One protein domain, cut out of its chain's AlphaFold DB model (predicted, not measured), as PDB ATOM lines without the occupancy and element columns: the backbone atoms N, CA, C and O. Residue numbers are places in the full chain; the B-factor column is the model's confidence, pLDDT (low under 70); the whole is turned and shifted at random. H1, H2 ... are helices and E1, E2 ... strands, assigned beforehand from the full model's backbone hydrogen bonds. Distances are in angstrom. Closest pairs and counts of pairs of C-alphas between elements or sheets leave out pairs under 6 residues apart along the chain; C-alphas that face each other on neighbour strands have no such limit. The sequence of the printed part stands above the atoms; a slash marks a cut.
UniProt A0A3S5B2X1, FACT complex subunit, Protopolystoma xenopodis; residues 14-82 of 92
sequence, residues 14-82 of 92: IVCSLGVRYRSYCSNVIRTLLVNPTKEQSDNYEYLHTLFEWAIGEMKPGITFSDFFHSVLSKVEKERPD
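Overview. This is residues 14 to 82 of the 92 residues of the protein "FACT complex subunit" of Protopolystoma xenopodis (UniProt A0A3S5B2X1). A flat, loose zigzag: a long two-stranded hairpin, E1 and E2, makes one bar, the helix H1 slants back from the end of E2, and the helix H2 folds back again at the far end of H1. The tip of the strand hairpin, residues 21 to 26, sticks out, and so do residues 61 to 66, of which 65 and 66 belong to H2; the two helices meet over a short part of their lengths. The printed part has 69 residues, with two named strands followed by two named helices in the order E1, E2, H1, H2. The sheet has the order E1 - E2 and is antiparallel, and the class is mixed, helices and strands. The whole is loose, with a radius of gyration of the C-alphas of 15.2 A and spans of 42 by 31 by 15 A.

Arrangement. E1, residues 14 to 22, and E2, residues 25 to 34, are antiparallel neighbours and form a hairpin, with 164 degrees between their directions. The C-alphas of Ser 17 and Ile 30, which face each other, are 4.4 A apart. N 14 and O 33 are within hydrogen-bond range at 2.9 A, and N 27 and O 20 at 2.8 A. E2 is near H1, residues 39 to 58, with 5 pairs of C-alphas within 10 A but no pair within 8 A. H1 and H2, residues 65 to 79, only just touch, with 3 pairs of C-alphas within 8 A; their closest C-alphas, those of Ala 55 and Val 72, are 6.6 A apart. H1 touches H2 with residues 51 to 58 alone, and H2 touches H1 with residues 68 to 72 alone. The two run opposite ways at a tilt of 37 degrees, only just steep, and form a helical hairpin. E1 is apart from H1 and H2, and E2 is apart from H2. In H1 and H2 every O i to N i+4 pair is within hydrogen-bond range.

Along the chain. E1, residues 14 to 22, begins at C-alpha 14 at (330.437, 311.993, 254.290) and is 26.3 A long from first to last C-alpha. E2, residues 25 to 34, is 30.2 A long. H1, residues 39 to 58, is 28.7 A long and begins at C-alpha 39 at (346.290, 314.748, 254.032). H2, residues 65 to 79, is 21.3 A long and ends at C-alpha 79 at (346.647, 321.596, 237.605).

Size, cuts and confidence. The two C-alphas farthest apart, those of Arg 23 and Lys 39, are 42.7 A apart. The printed part has no cut. The links E1 to E2 and E2 to H1 are tight, and the link H1 to H2, with 6 residues, is short. The mean pLDDT of the printed part is 96.4, and no printed residue is under 70.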
ATOM      1  N   ILE A  14     331.901 312.082 254.306       94.69
ATOM      2  CA  ILE A  14     330.437 311.993 254.290       94.69
ATOM      3  C   ILE A  14     329.905 313.050 253.324       94.69
ATOM      4  O   ILE A  14     330.107 314.244 253.538       94.69
ATOM      5  N   VAL A  15     329.216 312.628 252.265       93.69
ATOM      6  CA  VAL A  15     328.594 313.538 251.294       93.69
ATOM      7  C   VAL A  15     327.114 313.690 251.622       93.69
ATOM      8  O   VAL A  15     326.365 312.717 251.647       93.69
ATOM      9  N   CYS A  16     326.681 314.924 251.853       93.19
ATOM     10  CA  CYS A  16     325.296 315.269 252.139       93.19
ATOM     11  C   CYS A  16     324.723 316.091 250.984       93.19
ATOM     12  O   CYS A  16     325.307 317.102 250.597       93.19
ATOM     13  N   SER A  17     323.560 315.691 250.470       93.62
ATOM     14  CA  SER A  17     322.795 316.437 249.467       93.62
ATOM     15  C   SER A  17     321.424 316.787 250.035       93.62
ATOM     16  O   SER A  17     320.732 315.916 250.561       93.62
ATOM     17  N   LEU A  18     321.036 318.057 249.945       94.62
ATOM     18  CA  LEU A  18     319.754 318.563 250.418       94.62
ATOM     19  C   LEU A  18     319.092 319.397 249.322       94.62
ATOM     20  O   LEU A  18     319.604 320.445 248.926       94.62
ATOM     21  N   GLY A  19     317.914 318.953 248.889       95.81
ATOM     22  CA  GLY A  19     317.038 319.694 247.990       95.81
ATOM     23  C   GLY A  19     315.857 320.292 248.745       95.81
ATOM     24  O   GLY A  19     315.205 319.601 249.528       95.81
ATOM     25  N   VAL A  20     315.549 321.563 248.492       96.75
ATOM     26  CA  VAL A  20     314.369 322.240 249.045       96.75
ATOM     27  C   VAL A  20     313.532 322.795 247.902       96.75
ATOM     28  O   VAL A  20     314.052 323.242 246.883       96.75
ATOM     29  N   ARG A  21     312.208 322.773 248.063       97.94
ATOM     30  CA  ARG A  21     311.272 323.368 247.110       97.94
ATOM     31  C   ARG A  21     310.380 324.376 247.818       97.94
ATOM     32  O   ARG A  21     309.643 324.014 248.730       97.94
ATOM     33  N   TYR A  22     310.403 325.624 247.363       97.25
ATOM     34  CA  TYR A  22     309.552 326.694 247.878       97.25
ATOM     35  C   TYR A  22     308.790 327.363 246.736       97.25
ATOM     36  O   TYR A  22     309.390 327.818 245.768       97.25
ATOM     37  N   ARG A  23     307.454 327.409 246.831       96.75
ATOM     38  CA  ARG A  23     306.570 327.994 245.797       96.75
ATOM     39  C   ARG A  23     306.891 327.520 244.370       96.75
ATOM     40  O   ARG A  23     306.925 328.313 243.440       96.75
ATOM     41  N   SER A  24     307.139 326.222 244.198       96.25
ATOM     42  CA  SER A  24     307.562 325.613 242.924       96.25
ATOM     43  C   SER A  24     308.968 325.945 242.413       96.25
ATOM     44  O   SER A  24     309.347 325.406 241.381       96.25
ATOM     45  N   TYR A  25     309.773 326.699 243.158       97.19
ATOM     46  CA  TYR A  25     311.195 326.892 242.877       97.19
ATOM     47  C   TYR A  25     312.028 325.881 243.665       97.19
ATOM     48  O   TYR A  25     311.868 325.759 244.881       97.19
ATOM     49  N   CYS A  26     312.895 325.148 242.971       96.75
ATOM     50  CA  CYS A  26     313.823 324.200 243.578       96.75
ATOM     51  C   CYS A  26     315.152 324.888 243.910       96.75
ATOM     52  O   CYS A  26     315.634 325.727 243.151       96.75
ATOM     53  N   SER A  27     315.767 324.479 245.010       96.25
ATOM     54  CA  SER A  27     317.156 324.760 245.345       96.25
ATOM     55  C   SER A  27     317.839 323.468 245.779       96.25
ATOM     56  O   SER A  27     317.185 322.530 246.241       96.25
ATOM     57  N   ASN A  28     319.156 323.409 245.606       95.38
ATOM     58  CA  ASN A  28     319.963 322.261 245.993       95.38
ATOM     59  C   ASN A  28     321.252 322.732 246.665       95.38
ATOM     60  O   ASN A  28     321.849 323.723 246.244       95.38
ATOM     61  N   VAL A  29     321.687 322.013 247.694       95.56
ATOM     62  CA  VAL A  29     322.975 322.224 248.351       95.56
ATOM     63  C   VAL A  29     323.635 320.877 248.617       95.56
ATOM     64  O   VAL A  29     323.018 319.967 249.164       95.56
ATOM     65  N   ILE A  30     324.903 320.758 248.227       95.25
ATOM     66  CA  ILE A  30     325.730 319.576 248.478       95.25
ATOM     67  C   ILE A  30     326.925 320.006 249.328       95.25
ATOM     68  O   ILE A  30     327.515 321.069 249.096       95.25
ATOM     69  N   ARG A  31     327.255 319.216 250.348       95.94
ATOM     70  CA  ARG A  31     328.392 319.438 251.246       95.94
ATOM     71  C   ARG A  31     329.111 318.130 251.525       95.94
ATOM     72  O   ARG A  31     328.481 317.080 251.594       95.94
ATOM     73  N   THR A  32     330.415 318.233 251.744       96.62
ATOM     74  CA  THR A  32     331.252 317.120 252.185       96.62
ATOM     75  C   THR A  32     331.715 317.405 253.607       96.62
ATOM     76  O   THR A  32     332.321 318.442 253.863       96.62
ATOM     77  N   LEU A  33     331.408 316.504 254.534       96.31
ATOM     78  CA  LEU A  33     331.912 316.526 255.903       96.31
ATOM     79  C   LEU A  33     333.099 315.565 255.992       96.31
ATOM     80  O   LEU A  33     333.008 314.420 255.547       96.31
ATOM     81  N   LEU A  34     334.207 316.033 256.560       96.56
ATOM     82  CA  LEU A  34     335.444 315.267 256.688       96.56
ATOM     83  C   LEU A  34     335.699 314.942 258.163       96.56
ATOM     84  O   LEU A  34     335.924 315.846 258.966       96.56
ATOM     85  N   VAL A  35     335.674 313.657 258.520       97.00
ATOM     86  CA  VAL A  35     336.000 313.167 259.867       97.00
ATOM     87  C   VAL A  35     337.375 312.512 259.828       97.00
ATOM     88  O   VAL A  35     337.550 311.505 259.150       97.00
ATOM     89  N   ASN A  36     338.341 313.080 260.558       96.44
ATOM     90  CA  ASN A  36     339.742 312.637 260.579       96.44
ATOM     91  C   ASN A  36     340.325 312.386 259.170       96.44
ATOM     92  O   ASN A  36     340.796 311.277 258.899       96.44
ATOM     93  N   PRO A  37     340.269 313.376 258.255       96.81
ATOM     94  CA  PRO A  37     340.704 313.168 256.884       96.81
ATOM     95  C   PRO A  37     342.205 312.879 256.801       96.81
ATOM     96  O   PRO A  37     343.009 313.423 257.562       96.81
ATOM     97  N   THR A  38     342.598 312.072 255.818       97.94
ATOM     98  CA  THR A  38     344.005 311.987 255.415       97.94
ATOM     99  C   THR A  38     344.448 313.312 254.787       97.94
ATOM    100  O   THR A  38     343.623 314.106 254.331       97.94
ATOM    101  N   LYS A  39     345.766 313.553 254.713       97.62
ATOM    102  CA  LYS A  39     346.290 314.748 254.032       97.62
ATOM    103  C   LYS A  39     345.781 314.840 252.589       97.62
ATOM    104  O   LYS A  39     345.334 315.897 252.170       97.62
ATOM    105  N   GLU A  40     345.780 313.719 251.874       97.19
ATOM    106  CA  GLU A  40     345.284 313.639 250.498       97.19
ATOM    107  C   GLU A  40     343.802 314.031 250.385       97.19
ATOM    108  O   GLU A  40     343.430 314.782 249.487       97.19
ATOM    109  N   GLN A  41     342.947 313.582 251.310       97.06
ATOM    110  CA  GLN A  41     341.528 313.960 251.323       97.06
ATOM    111  C   GLN A  41     341.336 315.465 251.544       97.06
ATOM    112  O   GLN A  41     340.514 316.077 250.863       97.06
ATOM    113  N   SER A  42     342.105 316.059 252.460       97.62
ATOM    114  CA  SER A  42     342.079 317.504 252.713       97.62
ATOM    115  C   SER A  42     342.568 318.301 251.502       97.62
ATOM    116  O   SER A  42     341.865 319.205 251.058       97.62
ATOM    117  N   ASP A  43     343.711 317.920 250.921       98.00
ATOM    118  CA  ASP A  43     344.284 318.575 249.739       98.00
ATOM    119  C   ASP A  43     343.316 318.493 248.536       98.00
ATOM    120  O   ASP A  43     343.129 319.458 247.794       98.00
ATOM    121  N   ASN A  44     342.653 317.344 248.346       97.81
ATOM    122  CA  ASN A  44     341.657 317.161 247.289       97.81
ATOM    123  C   ASN A  44     340.408 318.019 247.516       97.81
ATOM    124  O   ASN A  44     339.876 318.582 246.559       97.81
ATOM    125  N   TYR A  45     339.937 318.134 248.758       97.69
ATOM    126  CA  TYR A  45     338.783 318.970 249.082       97.69
ATOM    127  C   TYR A  45     339.087 320.464 248.911       97.69
ATOM    128  O   TYR A  45     338.264 321.194 248.359       97.69
ATOM    129  N   GLU A  46     340.274 320.917 249.318       98.00
ATOM    130  CA  GLU A  46     340.729 322.298 249.111       98.00
ATOM    131  C   GLU A  46     340.837 322.635 247.616       98.00
ATOM    132  O   GLU A  46     340.334 323.669 247.164       98.00
ATOM    133  N   TYR A  47     341.398 321.721 246.818       98.06
ATOM    134  CA  TYR A  47     341.417 321.875 245.365       98.06
ATOM    135  C   TYR A  47     340.003 321.927 244.771       98.06
ATOM    136  O   TYR A  47     339.695 322.819 243.984       98.06
ATOM    137  N   LEU A  48     339.111 321.017 245.177       96.94
ATOM    138  CA  LEU A  48     337.725 321.006 244.705       96.94
ATOM    139  C   LEU A  48     337.001 322.320 245.037       96.94
ATOM    140  O   LEU A  48     336.251 322.835 244.209       96.94
ATOM    141  N   HIS A  49     337.232 322.872 246.231       97.19
ATOM    142  CA  HIS A  49     336.638 324.133 246.661       97.19
ATOM    143  C   HIS A  49     337.106 325.310 245.794       97.19
ATOM    144  O   HIS A  49     336.273 326.036 245.253       97.19
ATOM    145  N   THR A  50     338.419 325.450 245.597       98.12
ATOM    146  CA  THR A  50     338.993 326.525 244.766       98.12
ATOM    147  C   THR A  50     338.610 326.389 243.289       98.12
ATOM    148  O   THR A  50     338.302 327.386 242.631       98.12
ATOM    149  N   LEU A  51     338.546 325.160 242.764       97.31
ATOM    150  CA  LEU A  51     338.059 324.878 241.414       97.31
ATOM    151  C   LEU A  51     336.592 325.290 241.248       97.31
ATOM    152  O   LEU A  51     336.246 325.898 240.238       97.31
ATOM    153  N   PHE A  52     335.738 324.977 242.225       96.12
ATOM    154  CA  PHE A  52     334.319 325.328 242.198       96.12
ATOM    155  C   PHE A  52     334.095 326.845 242.220       96.12
ATOM    156  O   PHE A  52     333.289 327.349 241.437       96.12
ATOM    157  N   GLU A  53     334.826 327.584 243.061       97.50
ATOM    158  CA  GLU A  53     334.762 329.052 243.084       97.50
ATOM    159  C   GLU A  53     335.166 329.659 241.736       97.50
ATOM    160  O   GLU A  53     334.460 330.516 241.198       97.50
ATOM    161  N   TRP A  54     336.264 329.171 241.154       97.94
ATOM    162  CA  TRP A  54     336.695 329.596 239.826       97.94
ATOM    163  C   TRP A  54     335.656 329.252 238.748       97.94
ATOM    164  O   TRP A  54     335.329 330.104 237.923       97.94
ATOM    165  N   ALA A  55     335.096 328.039 238.773       96.31
ATOM    166  CA  ALA A  55     334.126 327.577 237.782       96.31
ATOM    167  C   ALA A  55     332.838 328.414 237.810       96.31
ATOM    168  O   ALA A  55     332.353 328.827 236.759       96.31
ATOM    169  N   ILE A  56     332.319 328.752 238.997       95.56
ATOM    170  CA  ILE A  56     331.195 329.696 239.116       95.56
ATOM    171  C   ILE A  56     331.556 331.045 238.487       95.56
ATOM    172  O   ILE A  56     330.731 331.637 237.793       95.56
ATOM    173  N   GLY A  57     332.786 331.518 238.704       96.75
ATOM    174  CA  GLY A  57     333.286 332.750 238.104       96.75
ATOM    175  C   GLY A  57     333.266 332.731 236.574       96.75
ATOM    176  O   GLY A  57     333.001 333.767 235.971       96.75
ATOM    177  N   GLU A  58     333.492 331.576 235.945       96.38
ATOM    178  CA  GLU A  58     333.491 331.408 234.487       96.38
ATOM    179  C   GLU A  58     332.097 331.253 233.865       96.38
ATOM    180  O   GLU A  58     331.937 331.487 232.665       96.38
ATOM    181  N   MET A  59     331.065 330.936 234.654       94.06
ATOM    182  CA  MET A  59     329.674 330.893 234.190       94.06
ATOM    183  C   MET A  59     329.122 332.306 233.937       94.06
ATOM    184  O   MET A  59     328.360 332.865 234.726       94.06
ATOM    185  N   LYS A  60     329.508 332.890 232.801       95.19
ATOM    186  CA  LYS A  60     329.142 334.249 232.375       95.19
ATOM    187  C   LYS A  60     328.082 334.222 231.263       95.19
ATOM    188  O   LYS A  60     328.036 333.268 230.487       95.19
ATOM    189  N   PRO A  61     327.248 335.270 231.122       97.31
ATOM    190  CA  PRO A  61     326.301 335.360 230.013       97.31
ATOM    191  C   PRO A  61     326.988 335.189 228.652       97.31
ATOM    192  O   PRO A  61     327.991 335.842 228.373       97.31
ATOM    193  N   GLY A  62     326.431 334.323 227.803       96.81
ATOM    194  CA  GLY A  62     326.935 334.060 226.452       96.81
ATOM    195  C   GLY A  62     327.885 332.865 226.323       96.81
ATOM    196  O   GLY A  62     328.124 332.436 225.198       96.81
ATOM    197  N   ILE A  63     328.381 332.287 227.425       96.94
ATOM    198  CA  ILE A  63     329.141 331.031 227.359       96.94
ATOM    199  C   ILE A  63     328.205 329.860 227.039       96.94
ATOM    200  O   ILE A  63     327.101 329.764 227.586       96.94
ATOM    201  N   THR A  64     328.631 328.951 226.161       96.00
ATOM    202  CA  THR A  64     327.911 327.688 225.980       96.00
ATOM    203  C   THR A  64     328.283 326.721 227.098       96.00
ATOM    204  O   THR A  64     329.402 326.731 227.609       96.00
ATOM    205  N   PHE A  65     327.358 325.836 227.471       93.38
ATOM    206  CA  PHE A  65     327.644 324.847 228.511       93.38
ATOM    207  C   PHE A  65     328.768 323.876 228.103       93.38
ATOM    208  O   PHE A  65     329.534 323.432 228.950       93.38
ATOM    209  N   SER A  66     328.906 323.592 226.803       94.75
ATOM    210  CA  SER A  66     330.006 322.785 226.263       94.75
ATOM    211  C   SER A  66     331.360 323.473 226.458       94.75
ATOM    212  O   SER A  66     332.311 322.836 226.902       94.75
ATOM    213  N   ASP A  67     331.453 324.772 226.170       96.00
ATOM    214  CA  ASP A  67     332.700 325.527 226.353       96.00
ATOM    215  C   ASP A  67     333.063 325.655 227.835       96.00
ATOM    216  O   ASP A  67     334.221 325.477 228.205       96.00
ATOM    217  N   PHE A  68     332.063 325.889 228.693       95.88
ATOM    218  CA  PHE A  68     332.230 325.869 230.146       95.88
ATOM    219  C   PHE A  68     332.749 324.510 230.643       95.88
ATOM    220  O   PHE A  68     333.704 324.443 231.411       95.88
ATOM    221  N   PHE A  69     332.152 323.413 230.179       94.94
ATOM    222  CA  PHE A  69     332.581 322.070 230.552       94.94
ATOM    223  C   PHE A  69     334.047 321.813 230.165       94.94
ATOM    224  O   PHE A  69     334.841 321.369 230.997       94.94
ATOM    225  N   HIS A  70     334.435 322.153 228.932       94.81
ATOM    226  CA  HIS A  70     335.813 321.987 228.472       94.81
ATOM    227  C   HIS A  70     336.808 322.904 229.195       94.81
ATOM    228  O   HIS A  70     337.947 322.490 229.411       94.81
ATOM    229  N   SER A  71     336.413 324.117 229.603       96.06
ATOM    230  CA  SER A  71     337.311 325.013 230.344       96.06
ATOM    231  C   SER A  71     337.658 324.451 231.725       96.06
ATOM    232  O   SER A  71     338.825 324.485 232.124       96.06
ATOM    233  N   VAL A  72     336.679 323.862 232.421       96.44
ATOM    234  CA  VAL A  72     336.890 323.172 233.701       96.44
ATOM    235  C   VAL A  72     337.781 321.944 233.516       96.44
ATOM    236  O   VAL A  72     338.756 321.802 234.252       96.44
ATOM    237  N   LEU A  73     337.509 321.093 232.516       95.44
ATOM    238  CA  LEU A  73     338.354 319.924 232.235       95.44
ATOM    239  C   LEU A  73     339.802 320.322 231.944       95.44
ATOM    240  O   LEU A  73     340.716 319.801 232.574       95.44
ATOM    241  N   SER A  74     340.005 321.297 231.056       96.88
ATOM    242  CA  SER A  74     341.341 321.766 230.683       96.88
ATOM    243  C   SER A  74     342.118 322.317 231.883       96.88
ATOM    244  O   SER A  74     343.325 322.092 232.010       96.88
ATOM    245  N   LYS A  75     341.434 323.015 232.798       97.69
ATOM    246  CA  LYS A  75     342.044 323.505 234.035       97.69
ATOM    247  C   LYS A  75     342.480 322.354 234.944       97.69
ATOM    248  O   LYS A  75     343.609 322.380 235.432       97.69
ATOM    249  N   VAL A  76     341.632 321.339 235.132       97.62
ATOM    250  CA  VAL A  76     341.959 320.177 235.974       97.62
ATOM    251  C   VAL A  76     343.077 319.339 235.366       97.62
ATOM    252  O   VAL A  76     344.016 318.998 236.074       97.62
ATOM    253  N   GLU A  77     343.061 319.081 234.060       97.25
ATOM    254  CA  GLU A  77     344.150 318.378 233.364       97.25
ATOM    255  C   GLU A  77     345.506 319.075 233.539       97.25
ATOM    256  O   GLU A  77     346.538 318.417 233.661       97.25
ATOM    257  N   LYS A  78     345.511 320.412 233.586       98.00
ATOM    258  CA  LYS A  78     346.725 321.208 233.778       98.00
ATOM    259  C   LYS A  78     347.211 321.227 235.230       98.00
ATOM    260  O   LYS A  78     348.417 321.200 235.461       98.00
ATOM    261  N   GLU A  79     346.303 321.360 236.193       97.88
ATOM    262  CA  GLU A  79     346.647 321.596 237.605       97.88
ATOM    263  C   GLU A  79     346.729 320.308 238.431       97.88
ATOM    264  O   GLU A  79     347.590 320.190 239.302       97.88
ATOM    265  N   ARG A  80     345.831 319.356 238.165       97.06
ATOM    266  CA  ARG A  80     345.649 318.087 238.882       97.06
ATOM    267  C   ARG A  80     345.288 316.969 237.895       97.06
ATOM    268  O   ARG A  80     344.166 316.453 237.924       97.06
ATOM    269  N   PRO A  81     346.217 316.579 236.999       96.44
ATOM    270  CA  PRO A  81     345.961 315.541 235.998       96.44
ATOM    271  C   PRO A  81     345.535 314.204 236.623       96.44
ATOM    272  O   PRO A  81     344.775 313.459 236.011       96.44
ATOM    273  N   ASP A  82     345.960 313.934 237.859       96.44
ATOM    274  CA  ASP A  82     345.581 312.778 238.676       96.44
ATOM    275  C   ASP A  82     344.083 312.716 239.028       96.44
ATOM    276  O   ASP A  82     343.578 311.644 239.363       96.44
TER     277      ASP A  82